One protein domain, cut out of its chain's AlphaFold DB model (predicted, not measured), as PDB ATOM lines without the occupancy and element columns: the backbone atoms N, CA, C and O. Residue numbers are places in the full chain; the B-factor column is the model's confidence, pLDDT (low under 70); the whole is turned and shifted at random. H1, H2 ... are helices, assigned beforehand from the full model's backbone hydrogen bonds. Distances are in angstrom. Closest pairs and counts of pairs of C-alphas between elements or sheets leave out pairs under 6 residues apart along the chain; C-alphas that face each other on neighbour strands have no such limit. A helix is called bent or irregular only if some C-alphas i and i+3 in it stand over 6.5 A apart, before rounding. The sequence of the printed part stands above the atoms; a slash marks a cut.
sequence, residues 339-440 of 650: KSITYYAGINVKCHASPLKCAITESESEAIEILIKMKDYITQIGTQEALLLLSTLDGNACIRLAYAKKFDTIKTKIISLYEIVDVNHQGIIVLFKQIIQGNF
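AT A GLANCE: This is residues 339 to 440 of the 650 residues of an uncharacterized protein of Gammaproteobacteria bacterium RIFCSPHIGHO2_12_FULL_37_14 (UniProt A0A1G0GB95). Two layers of three helices are stacked on each other, H2, H3 and H4 in one and H5, H6 and H7 in the other, with H2 beside H5, H3 beside H6 and H4 beside H7, each of these pairs nearly parallel. The short helix H1 packs on H3 on the side of the first layer away from the second. The printed part has 102 residues with seven named helices, H1 to H7 in order, and no named strand; the class is all helix. It is compact, with a radius of gyration of the C-alphas of 12.6 A, and rounded, spanning 33 by 31 by 22 A.

IN THESE COORDINATES: H1 is residues 339 to 345, with C-alpha 339 at (79.832, 93.191, 86.260). H2 is residues 355 to 362. H3, residues 364 to 378, is 20.7 A from first to last C-alpha and begins at (81.848, 117.490, 84.462). H4 is residues 383 to 392 and H5 residues 395 to 404. H6, residues 408 to 420, is 18.7 A long. H7, residues 423 to 437, is 22.7 A long and ends at (59.869, 111.841, 73.825); it is irregular, with C-alphas 424 and 427 8.5 A apart.

HOW THE PARTS SIT: H1 touches H3 at a steep tilt of 54 degrees, closest at the C-alphas of Ile 341 and Tyr 377, 7.3 A. H2 and H3 form a helical hairpin with a shallow tilt of 18 degrees; H3 touches H2 with residues 366 to 371 alone, closest at Ala 359 and Ala 367, whose C-alphas are 4.8 A apart. H5 and H6 form another, at 22 degrees, with C-alphas of Ala 402 and Lys 411 6.1 A apart. H3 and H6 touch and run the same way at 7 degrees, closest at the C-alphas of Lys 375 and Leu 417, 5.8 A. H2 and H5 touch and run the same way at 11 degrees, closest at the C-alphas of Lys 357 and Cys 398, 5.4 A. H4 and H7 touch and run the same way at 10 degrees, closest at the C-alphas of Leu 387 and Gly 427, 6.4 A. H6 and H7 touch at a steep tilt of 49 degrees, with residues 415 to 419 of H6 and 425 to 431 of H7 alone; the C-alphas of Tyr 418 and Gly 427 are 4.7 A apart. Every O i to N i+4 pair is within hydrogen-bond range in H1 to H5; in H6 8 of 9 are, in H7 9 of 11.

THE WHOLE: The C-alphas of Lys 350 and Asn 424, 37.5 A apart, are the two farthest apart. The printed part has no cut and no long link. Mean pLDDT of the printed part is 71.9; residues 339 to 353, 395 to 396, 400 to 402, 422 to 423 and 439 to 440 are under 70.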
ATOM      1  N   LYS A 339      80.657  92.951  85.059       40.31
ATOM      2  CA  LYS A 339      79.832  93.191  86.260       40.31
ATOM      3  C   LYS A 339      80.043  94.562  86.898       40.31
ATOM      4  O   LYS A 339      79.095  95.133  87.436       40.31
ATOM      5  N   SER A 340      81.251  95.122  86.813       41.41
ATOM      6  CA  SER A 340      81.535  96.462  87.338       41.41
ATOM      7  C   SER A 340      80.860  97.555  86.507       41.41
ATOM      8  O   SER A 340      80.433  98.558  87.071       41.41
ATOM      9  N   ILE A 341      80.668  97.356  85.197       44.59
ATOM     10  CA  ILE A 341      79.915  98.301  84.357       44.59
ATOM     11  C   ILE A 341      78.405  98.042  84.391       44.59
ATOM     12  O   ILE A 341      77.641  99.005  84.325       44.59
ATOM     13  N   THR A 342      77.948  96.807  84.647       46.16
ATOM     14  CA  THR A 342      76.524  96.582  84.977       46.16
ATOM     15  C   THR A 342      76.114  97.406  86.208       46.16
ATOM     16  O   THR A 342      75.034  97.985  86.223       46.16
ATOM     17  N   TYR A 343      77.006  97.564  87.194       43.56
ATOM     18  CA  TYR A 343      76.793  98.424  88.367       43.56
ATOM     19  C   TYR A 343      76.699  99.931  88.025       43.56
ATOM     20  O   TYR A 343      75.860 100.632  88.588       43.56
ATOM     21  N   TYR A 344      77.479 100.435  87.056       44.22
ATOM     22  CA  TYR A 344      77.358 101.827  86.574       44.22
ATOM     23  C   TYR A 344      76.154 102.063  85.643       44.22
ATOM     24  O   TYR A 344      75.695 103.200  85.515       44.22
ATOM     25  N   ALA A 345      75.626 101.015  85.007       45.06
ATOM     26  CA  ALA A 345      74.492 101.097  84.087       45.06
ATOM     27  C   ALA A 345      73.138 100.678  84.697       45.06
ATOM     28  O   ALA A 345      72.097 100.980  84.115       45.06
ATOM     29  N   GLY A 346      73.130  99.994  85.847       40.25
ATOM     30  CA  GLY A 346      71.953  99.277  86.341       40.25
ATOM     31  C   GLY A 346      71.914  99.034  87.853       40.25
ATOM     32  O   GLY A 346      71.986  97.889  88.273       40.25
ATOM     33  N   ILE A 347      71.676 100.112  88.618       40.47
ATOM     34  CA  ILE A 347      70.942 100.159  89.908       40.47
ATOM     35  C   ILE A 347      71.486  99.291  91.071       40.47
ATOM     36  O   ILE A 347      71.390  98.074  91.011       40.47
ATOM     37  N   ASN A 348      71.862  99.917  92.208       34.44
ATOM     38  CA  ASN A 348      71.187  99.710  93.519       34.44
ATOM     39  C   ASN A 348      71.733 100.590  94.683       34.44
ATOM     40  O   ASN A 348      72.270 100.070  95.659       34.44
ATOM     41  N   VAL A 349      71.560 101.919  94.637       27.91
ATOM     42  CA  VAL A 349      71.648 102.786  95.839       27.91
ATOM     43  C   VAL A 349      70.640 103.929  95.713       27.91
ATOM     44  O   VAL A 349      70.862 104.790  94.874       27.91
ATOM     45  N   LYS A 350      69.566 103.908  96.525       30.02
ATOM     46  CA  LYS A 350      68.615 104.968  96.998       30.02
ATOM     47  C   LYS A 350      68.392 106.313  96.238       30.02
ATOM     48  O   LYS A 350      67.701 107.178  96.768       30.02
ATOM     49  N   CYS A 351      68.880 106.507  95.020       31.75
ATOM     50  CA  CYS A 351      68.805 107.739  94.238       31.75
ATOM     51  C   CYS A 351      68.008 107.509  92.949       31.75
ATOM     52  O   CYS A 351      68.314 106.619  92.159       31.75
ATOM     53  N   HIS A 352      67.004 108.352  92.699       39.81
ATOM     54  CA  HIS A 352      66.070 108.239  91.567       39.81
ATOM     55  C   HIS A 352      66.646 108.704  90.206       39.81
ATOM     56  O   HIS A 352      65.916 109.195  89.342       39.81
ATOM     57  N   ALA A 353      67.960 108.602  90.005       47.72
ATOM     58  CA  ALA A 353      68.658 109.067  88.810       47.72
ATOM     59  C   ALA A 353      69.783 108.093  88.427       47.72
ATOM     60  O   ALA A 353      70.408 107.490  89.295       47.72
ATOM     61  N   SER A 354      70.037 107.929  87.124       74.62
ATOM     62  CA  SER A 354      71.153 107.101  86.655       74.62
ATOM     63  C   SER A 354      72.498 107.699  87.101       74.62
ATOM     64  O   SER A 354      72.601 108.925  87.194       74.62
ATOM     65  N   PRO A 355      73.554 106.891  87.325       75.56
ATOM     66  CA  PRO A 355      74.848 107.404  87.785       75.56
ATOM     67  C   PRO A 355      75.413 108.514  86.890       75.56
ATOM     68  O   PRO A 355      75.860 109.545  87.384       75.56
ATOM     69  N   LEU A 356      75.274 108.377  85.565       77.12
ATOM     70  CA  LEU A 356      75.641 109.426  84.612       77.12
ATOM     71  C   LEU A 356      74.820 110.719  84.798       77.12
ATOM     72  O   LEU A 356      75.361 111.814  84.677       77.12
ATOM     73  N   LYS A 357      73.522 110.624  85.104       76.38
ATOM     74  CA  LYS A 357      72.643 111.782  85.333       76.38
ATOM     75  C   LYS A 357      73.032 112.537  86.609       76.38
ATOM     76  O   LYS A 357      73.067 113.765  86.562       76.38
ATOM     77  N   CYS A 358      73.385 111.824  87.684       79.19
ATOM     78  CA  CYS A 358      73.946 112.410  88.910       79.19
ATOM     79  C   CYS A 358      75.296 113.090  88.641       79.19
ATOM     80  O   CYS A 358      75.472 114.271  88.946       79.19
ATOM     81  N   ALA A 359      76.210 112.396  87.959       80.44
ATOM     82  CA  ALA A 359      77.515 112.949  87.621       80.44
ATOM     83  C   ALA A 359      77.395 114.228  86.768       80.44
ATOM     84  O   ALA A 359      78.026 115.229  87.084       80.44
ATOM     85  N   ILE A 360      76.515 114.284  85.755       78.00
ATOM     86  CA  ILE A 360      76.323 115.514  84.955       78.00
ATOM     87  C   ILE A 360      75.720 116.662  85.800       78.00
ATOM     88  O   ILE A 360      75.974 117.838  85.513       78.00
ATOM     89  N   THR A 361      74.930 116.379  86.846       78.44
ATOM     90  CA  THR A 361      74.473 117.438  87.769       78.44
ATOM     91  C   THR A 361      75.588 117.987  88.660       78.44
ATOM     92  O   THR A 361      75.587 119.202  88.909       78.44
ATOM     93  N   GLU A 362      76.519 117.131  89.087       84.56
ATOM     94  CA  GLU A 362      77.507 117.394  90.142       84.56
ATOM     95  C   GLU A 362      78.895 117.787  89.600       84.56
ATOM     96  O   GLU A 362      79.421 118.826  89.999       84.56
ATOM     97  N   SER A 363      79.463 117.031  88.653       84.88
ATOM     98  CA  SER A 363      80.842 117.192  88.169       84.88
ATOM     99  C   SER A 363      81.031 116.814  86.690       84.88
ATOM    100  O   SER A 363      80.805 115.678  86.272       84.88
ATOM    101  N   GLU A 364      81.537 117.756  85.877       79.75
ATOM    102  CA  GLU A 364      81.848 117.490  84.462       79.75
ATOM    103  C   GLU A 364      82.936 116.413  84.299       79.75
ATOM    104  O   GLU A 364      82.830 115.575  83.405       79.75
ATOM    105  N   SER A 365      83.954 116.381  85.168       78.75
ATOM    106  CA  SER A 365      85.047 115.404  85.066       78.75
ATOM    107  C   SER A 365      84.591 113.978  85.374       78.75
ATOM    108  O   SER A 365      84.980 113.049  84.672       78.75
ATOM    109  N   GLU A 366      83.725 113.805  86.373       80.88
ATOM    110  CA  GLU A 366      83.175 112.498  86.753       80.88
ATOM    111  C   GLU A 366      82.237 111.954  85.669       80.88
ATOM    112  O   GLU A 366      82.348 110.800  85.254       80.88
ATOM    113  N   ALA A 367      81.374 112.814  85.115       79.06
ATOM    114  CA  ALA A 367      80.542 112.451  83.974       79.06
ATOM    115  C   ALA A 367      81.392 112.062  82.753       79.06
ATOM    116  O   ALA A 367      81.081 111.090  82.067       79.06
ATOM    117  N   ILE A 368      82.491 112.779  82.491       79.62
ATOM    118  CA  ILE A 368      83.448 112.435  81.431       79.62
ATOM    119  C   ILE A 368      84.100 111.067  81.674       79.62
ATOM    120  O   ILE A 368      84.249 110.310  80.714       79.62
ATOM    121  N   GLU A 369      84.473 110.740  82.912       83.44
ATOM    122  CA  GLU A 369      85.080 109.453  83.268       83.44
ATOM    123  C   GLU A 369      84.094 108.289  83.090       83.44
ATOM    124  O   GLU A 369      84.436 107.284  82.465       83.44
ATOM    125  N   ILE A 370      82.845 108.449  83.547       81.81
ATOM    126  CA  ILE A 370      81.773 107.467  83.321       81.81
ATOM    127  C   ILE A 370      81.553 107.258  81.818       81.81
ATOM    128  O   ILE A 370      81.512 106.119  81.362       81.81
ATOM    129  N   LEU A 371      81.485 108.331  81.022       81.56
ATOM    130  CA  LEU A 371      81.324 108.233  79.564       81.56
ATOM    131  C   LEU A 371      82.503 107.526  78.874       81.56
ATOM    132  O   LEU A 371      82.291 106.864  77.863       81.56
ATOM    133  N   ILE A 372      83.730 107.635  79.396       83.44
ATOM    134  CA  ILE A 372      84.887 106.873  78.888       83.44
ATOM    135  C   ILE A 372      84.723 105.385  79.220       83.44
ATOM    136  O   ILE A 372      84.764 104.556  78.318       83.44
ATOM    137  N   LYS A 373      84.423 105.040  80.478       86.81
ATOM    138  CA  LYS A 373      84.208 103.640  80.894       86.81
ATOM    139  C   LYS A 373      83.053 102.975  80.133       86.81
ATOM    140  O   LYS A 373      83.163 101.820  79.728       86.81
ATOM    141  N   MET A 374      81.964 103.709  79.889       83.69
ATOM    142  CA  MET A 374      80.847 103.232  79.066       83.69
ATOM    143  C   MET A 374      81.235 103.057  77.595       83.69
ATOM    144  O   MET A 374      80.766 102.111  76.971       83.69
ATOM    145  N   LYS A 375      82.094 103.927  77.043       86.00
ATOM    146  CA  LYS A 375      82.628 103.787  75.680       86.00
ATOM    147  C   LYS A 375      83.408 102.486  75.535       86.00
ATOM    148  O   LYS A 375      83.113 101.706  74.632       86.00
ATOM    149  N   ASP A 376      84.353 102.253  76.435       86.94
ATOM    150  CA  ASP A 376      85.222 101.079  76.379       86.94
ATOM    151  C   ASP A 376      84.400  99.787  76.531       86.94
ATOM    152  O   ASP A 376      84.595  98.839  75.773       86.94
ATOM    153  N   TYR A 377      83.394  99.781  77.414       84.44
ATOM    154  CA  TYR A 377      82.455  98.663  77.541       84.44
ATOM    155  C   TYR A 377      81.610  98.429  76.285       84.44
ATOM    156  O   TYR A 377      81.500  97.303  75.809       84.44
ATOM    157  N   ILE A 378      81.041  99.493  75.713       83.62
ATOM    158  CA  ILE A 378      80.222  99.411  74.498       83.62
ATOM    159  C   ILE A 378      81.027  98.848  73.315       83.62
ATOM    160  O   ILE A 378      80.465  98.122  72.504       83.62
ATOM    161  N   THR A 379      82.340  99.106  73.236       84.38
ATOM    162  CA  THR A 379      83.206  98.485  72.212       84.38
ATOM    163  C   THR A 379      83.494  96.993  72.430       84.38
ATOM    164  O   THR A 379      83.999  96.347  71.515       84.38
ATOM    165  N   GLN A 380      83.207  96.444  73.615       86.19
ATOM    166  CA  GLN A 380      83.474  95.043  73.973       86.19
ATOM    167  C   GLN A 380      82.238  94.137  73.844       86.19
ATOM    168  O   GLN A 380      82.391  92.922  73.730       86.19
ATOM    169  N   ILE A 381      81.030  94.707  73.855       84.75
ATOM    170  CA  ILE A 381      79.756  93.976  73.761       84.75
ATOM    171  C   ILE A 381      79.174  94.009  72.339       84.75
ATOM    172  O   ILE A 381      79.571  94.815  71.496       84.75
ATOM    173  N   GLY A 382      78.211  93.128  72.062       82.62
ATOM    174  CA  GLY A 382      77.511  93.096  70.779       82.62
ATOM    175  C   GLY A 382      76.644  94.338  70.530       82.62
ATOM    176  O   GLY A 382      76.226  95.050  71.445       82.62
ATOM    177  N   THR A 383      76.358  94.617  69.254       79.38
ATOM    178  CA  THR A 383      75.615  95.821  68.843       79.38
ATOM    179  C   THR A 383      74.198  95.873  69.426       79.38
ATOM    180  O   THR A 383      73.711  96.958  69.729       79.38
ATOM    181  N   GLN A 384      73.526  94.732  69.610       77.94
ATOM    182  CA  GLN A 384      72.158  94.697  70.150       77.94
ATOM    183  C   GLN A 384      72.147  94.967  71.659       77.94
ATOM    184  O   GLN A 384      71.340  95.755  72.151       77.94
ATOM    185  N   GLU A 385      73.095  94.377  72.383       80.38
ATOM    186  CA  GLU A 385      73.335  94.592  73.806       80.38
ATOM    187  C   GLU A 385      73.695  96.060  74.072       80.38
ATOM    188  O   GLU A 385      73.173  96.680  74.999       80.38
ATOM    189  N   ALA A 386      74.519  96.652  73.203       78.25
ATOM    190  CA  ALA A 386      74.859  98.065  73.260       78.25
ATOM    191  C   ALA A 386      73.670  98.987  72.933       78.25
ATOM    192  O   ALA A 386      73.493  99.994  73.620       78.25
ATOM    193  N   LEU A 387      72.812  98.656  71.956       74.94
ATOM    194  CA  LEU A 387      71.571  99.410  71.702       74.94
ATOM    195  C   LEU A 387      70.629  99.359  72.910       74.94
ATOM    196  O   LEU A 387      70.057 100.384  73.283       74.94
ATOM    197  N   LEU A 388      70.500  98.194  73.551       77.62
ATOM    198  CA  LEU A 388      69.691  98.030  74.757       77.62
ATOM    199  C   LEU A 388      70.248  98.877  75.913       77.62
ATOM    200  O   LEU A 388      69.494  99.635  76.522       77.62
ATOM    201  N   LEU A 389      71.562  98.845  76.148       77.94
ATOM    202  CA  LEU A 389      72.254  99.673  77.144       77.94
ATOM    203  C   LEU A 389      72.086 101.185  76.887       77.94
ATOM    204  O   LEU A 389      71.844 101.972  77.802       77.94
ATOM    205  N   LEU A 390      72.175 101.602  75.624       76.44
ATOM    206  CA  LEU A 390      71.940 102.983  75.197       76.44
ATOM    207  C   LEU A 390      70.461 103.404  75.285       76.44
ATOM    208  O   LEU A 390      70.169 104.601  75.336       76.44
ATOM    209  N   SER A 391      69.532 102.444  75.317       73.75
ATOM    210  CA  SER A 391      68.099 102.695  75.508       73.75
ATOM    211  C   SER A 391      67.707 102.862  76.984       73.75
ATOM    212  O   SER A 391      66.781 103.621  77.272       73.75
ATOM    213  N   THR A 392      68.427 102.210  77.911       74.06
ATOM    214  CA  THR A 392      68.218 102.334  79.370       74.06
ATOM    215  C   THR A 392      68.924 103.550  79.964       74.06
ATOM    216  O   THR A 392      68.456 104.120  80.953       74.06
ATOM    217  N   LEU A 393      70.005 104.015  79.331       72.06
ATOM    218  CA  LEU A 393      70.469 105.389  79.478       72.06
ATOM    219  C   LEU A 393      69.311 106.353  79.171       72.06
ATOM    220  O   LEU A 393      68.850 106.429  78.035       72.06
ATOM    221  N   ASP A 394      68.892 107.144  80.166       72.81
ATOM    222  CA  ASP A 394      68.021 108.324  80.011       72.81
ATOM    223  C   ASP A 394      68.791 109.428  79.251       72.81
ATOM    224  O   ASP A 394      69.136 110.481  79.795       72.81
ATOM    225  N   GLY A 395      69.134 109.150  77.986       69.12
ATOM    226  CA  GLY A 395      69.957 109.994  77.118       69.12
ATOM    227  C   GLY A 395      69.323 111.364  76.907       69.12
ATOM    228  O   GLY A 395      70.022 112.373  76.895       69.12
ATOM    229  N   ASN A 396      67.988 111.408  76.897       67.31
ATOM    230  CA  ASN A 396      67.167 112.600  77.107       67.31
ATOM    231  C   ASN A 396      67.657 113.442  78.300       67.31
ATOM    232  O   ASN A 396      68.140 114.556  78.091       67.31
ATOM    233  N   ALA A 397      67.565 112.953  79.543       71.19
ATOM    234  CA  ALA A 397      67.971 113.751  80.699       71.19
ATOM    235  C   ALA A 397      69.467 114.086  80.699       71.19
ATOM    236  O   ALA A 397      69.821 115.226  81.004       71.19
ATOM    237  N   CYS A 398      70.334 113.147  80.312       70.56
ATOM    238  CA  CYS A 398      71.776 113.386  80.223       70.56
ATOM    239  C   CYS A 398      72.100 114.527  79.241       70.56
ATOM    240  O   CYS A 398      72.853 115.442  79.577       70.56
ATOM    241  N   ILE A 399      71.460 114.554  78.067       70.56
ATOM    242  CA  ILE A 399      71.612 115.634  77.083       70.56
ATOM    243  C   ILE A 399      70.980 116.943  77.568       70.56
ATOM    244  O   ILE A 399      71.597 117.999  77.404       70.56
ATOM    245  N   ARG A 400      69.802 116.915  78.213       66.50
ATOM    246  CA  ARG A 400      69.192 118.122  78.814       66.50
ATOM    247  C   ARG A 400      70.136 118.786  79.804       66.50
ATOM    248  O   ARG A 400      70.311 120.001  79.749       66.50
ATOM    249  N   LEU A 401      70.749 117.998  80.683       69.69
ATOM    250  CA  LEU A 401      71.684 118.487  81.691       69.69
ATOM    251  C   LEU A 401      72.976 119.012  81.047       69.69
ATOM    252  O   LEU A 401      73.378 120.138  81.341       69.69
ATOM    253  N   ALA A 402      73.561 118.270  80.100       68.50
ATOM    254  CA  ALA A 402      74.758 118.695  79.370       68.50
ATOM    255  C   ALA A 402      74.551 120.021  78.608       68.50
ATOM    256  O   ALA A 402      75.432 120.881  78.597       68.50
ATOM    257  N   TYR A 403      73.376 120.237  78.005       70.19
ATOM    258  CA  TYR A 403      73.056 121.503  77.338       70.19
ATOM    259  C   TYR A 403      72.700 122.634  78.307       70.19
ATOM    260  O   TYR A 403      73.160 123.755  78.088       70.19
ATOM    261  N   ALA A 404      71.963 122.368  79.390       70.44
ATOM    262  CA  ALA A 404      71.666 123.373  80.415       70.44
ATOM    263  C   ALA A 404      72.943 123.914  81.089       70.44
ATOM    264  O   ALA A 404      73.032 125.105  81.381       70.44
ATOM    265  N   LYS A 405      73.947 123.048  81.284       74.50
ATOM    266  CA  LYS A 405      75.258 123.389  81.858       74.50
ATOM    267  C   LYS A 405      76.286 123.901  80.833       74.50
ATOM    268  O   LYS A 405      77.330 124.396  81.239       74.50
ATOM    269  N   LYS A 406      75.990 123.829  79.525       80.12
ATOM    270  CA  LYS A 406      76.913 124.129  78.402       80.12
ATOM    271  C   LYS A 406      78.180 123.249  78.354       80.12
ATOM    272  O   LYS A 406      79.223 123.693  77.889       80.12
ATOM    273  N   PHE A 407      78.086 121.995  78.787       80.12
ATOM    274  CA  PHE A 407      79.199 121.039  78.765       80.12
ATOM    275  C   PHE A 407      79.388 120.430  77.365       80.12
ATOM    276  O   PHE A 407      78.967 119.304  77.091       80.12
ATOM    277  N   ASP A 408      79.995 121.187  76.447       76.69
ATOM    278  CA  ASP A 408      80.184 120.776  75.045       76.69
ATOM    279  C   ASP A 408      81.033 119.497  74.887       76.69
ATOM    280  O   ASP A 408      80.791 118.679  73.989       76.69
ATOM    281  N   THR A 409      81.949 119.255  75.830       76.44
ATOM    282  CA  THR A 409      82.734 118.019  75.946       76.44
ATOM    283  C   THR A 409      81.846 116.805  76.228       76.44
ATOM    284  O   THR A 409      81.976 115.772  75.568       76.44
ATOM    285  N   ILE A 410      80.904 116.931  77.171       77.56
ATOM    286  CA  ILE A 410      79.952 115.868  77.528       77.56
ATOM    287  C   ILE A 410      78.991 115.591  76.373       77.56
ATOM    288  O   ILE A 410      78.783 114.427  76.044       77.56
ATOM    289  N   LYS A 411      78.464 116.627  75.704       78.38
ATOM    290  CA  LYS A 411      77.622 116.451  74.501       78.38
ATOM    291  C   LYS A 411      78.344 115.616  73.449       78.38
ATOM    292  O   LYS A 411      77.805 114.626  72.966       78.38
ATOM    293  N   THR A 412      79.584 115.997  73.140       78.62
ATOM    294  CA  THR A 412      80.419 115.315  72.148       78.62
ATOM    295  C   THR A 412      80.682 113.863  72.539       78.62
ATOM    296  O   THR A 412      80.592 112.982  71.690       78.62
ATOM    297  N   LYS A 413      80.954 113.596  73.823       80.81
ATOM    298  CA  LYS A 413      81.169 112.237  74.334       80.81
ATOM    299  C   LYS A 413      79.901 111.386  74.298       80.81
ATOM    300  O   LYS A 413      79.989 110.254  73.836       80.81
ATOM    301  N   ILE A 414      78.742 111.924  74.691       79.88
ATOM    302  CA  ILE A 414      77.450 111.227  74.580       79.88
ATOM    303  C   ILE A 414      77.169 110.875  73.117       79.88
ATOM    304  O   ILE A 414      76.927 109.710  72.831       79.88
ATOM    305  N   ILE A 415      77.267 111.827  72.183       78.62
ATOM    306  CA  ILE A 415      77.061 111.541  70.750       78.62
ATOM    307  C   ILE A 415      78.035 110.441  70.286       78.62
ATOM    308  O   ILE A 415      77.598 109.467  69.678       78.62
ATOM    309  N   SER A 416      79.306 110.501  70.706       81.44
ATOM    310  CA  SER A 416      80.303 109.469  70.382       81.44
ATOM    311  C   SER A 416      80.053 108.086  71.002       81.44
ATOM    312  O   SER A 416      80.664 107.126  70.549       81.44
ATOM    313  N   LEU A 417      79.181 107.950  72.011       80.56
ATOM    314  CA  LEU A 417      78.728 106.636  72.490       80.56
ATOM    315  C   LEU A 417      77.716 106.022  71.527       80.56
ATOM    316  O   LEU A 417      77.846 104.858  71.159       80.56
ATOM    317  N   TYR A 418      76.738 106.817  71.090       78.56
ATOM    318  CA  TYR A 418      75.728 106.365  70.135       78.56
ATOM    319  C   TYR A 418      76.328 106.116  68.736       78.56
ATOM    320  O   TYR A 418      75.825 105.247  68.036       78.56
ATOM    321  N   GLU A 419      77.435 106.785  68.370       78.12
ATOM    322  CA  GLU A 419      78.242 106.500  67.162       78.12
ATOM    323  C   GLU A 419      78.898 105.104  67.153       78.12
ATOM    324  O   GLU A 419      79.055 104.505  66.094       78.12
ATOM    325  N   ILE A 420      79.321 104.568  68.304       78.44
ATOM    326  CA  ILE A 420      80.058 103.285  68.348       78.44
ATOM    327  C   ILE A 420      79.137 102.105  68.026       78.44
ATOM    328  O   ILE A 420      79.566 101.092  67.479       78.44
ATOM    329  N   VAL A 421      77.856 102.258  68.338       72.88
ATOM    330  CA  VAL A 421      76.812 101.241  68.156       72.88
ATOM    331  C   VAL A 421      76.176 101.338  66.759       72.88
ATOM    332  O   VAL A 421      75.232 100.625  66.426       72.88
ATOM    333  N   ASP A 422      76.680 102.231  65.910       67.69
ATOM    334  CA  ASP A 422      75.915 102.819  64.816       67.69
ATOM    335  C   ASP A 422      75.950 102.025  63.499       67.69
ATOM    336  O   ASP A 422      76.098 102.578  62.408       67.69
ATOM    337  N   VAL A 423      75.738 100.708  63.581       63.62
ATOM    338  CA  VAL A 423      75.437  99.893  62.397       63.62
ATOM    339  C   VAL A 423      74.131 100.408  61.787       63.62
ATOM    340  O   VAL A 423      73.044 100.222  62.335       63.62
ATOM    341  N   ASN A 424      74.243 101.074  60.637       70.88
ATOM    342  CA  ASN A 424      73.138 101.733  59.938       70.88
ATOM    343  C   ASN A 424      72.386 102.773  60.788       70.88
ATOM    344  O   ASN A 424      71.157 102.805  60.747       70.88
ATOM    345  N   HIS A 425      73.073 103.641  61.533       78.12
ATOM    346  CA  HIS A 425      72.452 104.841  62.122       78.12
ATOM    347  C   HIS A 425      71.408 104.623  63.239       78.12
ATOM    348  O   HIS A 425      70.682 105.548  63.620       78.12
ATOM    349  N   GLN A 426      71.325 103.406  63.783       76.56
ATOM    350  CA  GLN A 426      70.328 103.029  64.790       76.56
ATOM    351  C   GLN A 426      70.558 103.680  66.160       76.56
ATOM    352  O   GLN A 426      69.587 104.081  66.806       76.56
ATOM    353  N   GLY A 427      71.812 103.843  66.595       77.75
ATOM    354  CA  GLY A 427      72.117 104.463  67.886       77.75
ATOM    355  C   GLY A 427      71.635 105.913  67.909       77.75
ATOM    356  O   GLY A 427      70.873 106.325  68.787       77.75
ATOM    357  N   ILE A 428      71.987 106.668  66.869       78.88
ATOM    358  CA  ILE A 428      71.566 108.064  66.711       78.88
ATOM    359  C   ILE A 428      70.030 108.193  66.692       78.88
ATOM    360  O   ILE A 428      69.486 109.133  67.274       78.88
ATOM    361  N   ILE A 429      69.298 107.235  66.115       79.00
ATOM    362  CA  ILE A 429      67.823 107.241  66.106       79.00
ATOM    363  C   ILE A 429      67.230 106.968  67.483       79.00
ATOM    364  O   ILE A 429      66.282 107.655  67.857       79.00
ATOM    365  N   VAL A 430      67.768 106.016  68.252       78.44
ATOM    366  CA  VAL A 430      67.339 105.785  69.645       78.44
ATOM    367  C   VAL A 430      67.494 107.076  70.452       78.44
ATOM    368  O   VAL A 430      66.549 107.501  71.119       78.44
ATOM    369  N   LEU A 431      68.630 107.761  70.299       79.94
ATOM    370  CA  LEU A 431      68.878 109.052  70.933       79.94
ATOM    371  C   LEU A 431      67.869 110.124  70.492       79.94
ATOM    372  O   LEU A 431      67.303 110.825  71.329       79.94
ATOM    373  N   PHE A 432      67.575 110.226  69.192       79.88
ATOM    374  CA  PHE A 432      66.548 111.141  68.693       79.88
ATOM    375  C   PHE A 432      65.147 110.804  69.208       79.88
ATOM    376  O   PHE A 432      64.425 111.727  69.578       79.88
ATOM    377  N   LYS A 433      64.756 109.527  69.288       78.25
ATOM    378  CA  LYS A 433      63.463 109.105  69.852       78.25
ATOM    379  C   LYS A 433      63.353 109.498  71.322       78.25
ATOM    380  O   LYS A 433      62.374 110.141  71.694       78.25
ATOM    381  N   GLN A 434      64.383 109.225  72.126       79.69
ATOM    382  CA  GLN A 434      64.455 109.677  73.519       79.69
ATOM    383  C   GLN A 434      64.356 111.208  73.627       79.69
ATOM    384  O   GLN A 434      63.612 111.725  74.462       79.69
ATOM    385  N   ILE A 435      65.060 111.954  72.765       77.69
ATOM    386  CA  ILE A 435      64.993 113.421  72.738       77.69
ATOM    387  C   ILE A 435      63.595 113.913  72.346       77.69
ATOM    388  O   ILE A 435      63.059 114.815  72.984       77.69
ATOM    389  N   ILE A 436      62.970 113.324  71.328       74.69
ATOM    390  CA  ILE A 436      61.613 113.679  70.907       74.69
ATOM    391  C   ILE A 436      60.639 113.418  72.058       74.69
ATOM    392  O   ILE A 436      59.895 114.326  72.434       74.69
ATOM    393  N   GLN A 437      60.689 112.234  72.675       76.44
ATOM    394  CA  GLN A 437      59.869 111.841  73.825       76.44
ATOM    395  C   GLN A 437      60.085 112.767  75.040       76.44
ATOM    396  O   GLN A 437      59.116 113.168  75.686       76.44
ATOM    397  N   GLY A 438      61.312 113.231  75.293       73.88
ATOM    398  CA  GLY A 438      61.648 114.169  76.370       73.88
ATOM    399  C   GLY A 438      61.053 115.576  76.221       73.88
ATOM    400  O   GLY A 438      60.891 116.096  75.120       73.88
ATOM    401  N   ASN A 439      60.714 116.246  77.329       66.38
ATOM    402  CA  ASN A 439      60.160 117.614  77.326       66.38
ATOM    403  C   ASN A 439      61.218 118.687  76.992       66.38
ATOM    404  O   ASN A 439      61.617 119.481  77.844       66.38
ATOM    405  N   PHE A 440      61.666 118.705  75.738       66.56
ATOM    406  CA  PHE A 440      62.635 119.661  75.211       66.56
ATOM    407  C   PHE A 440      61.997 120.916  74.599       66.56
ATOM    408  O   PHE A 440      60.861 120.933  74.105       66.56
TER     409      PHE A 440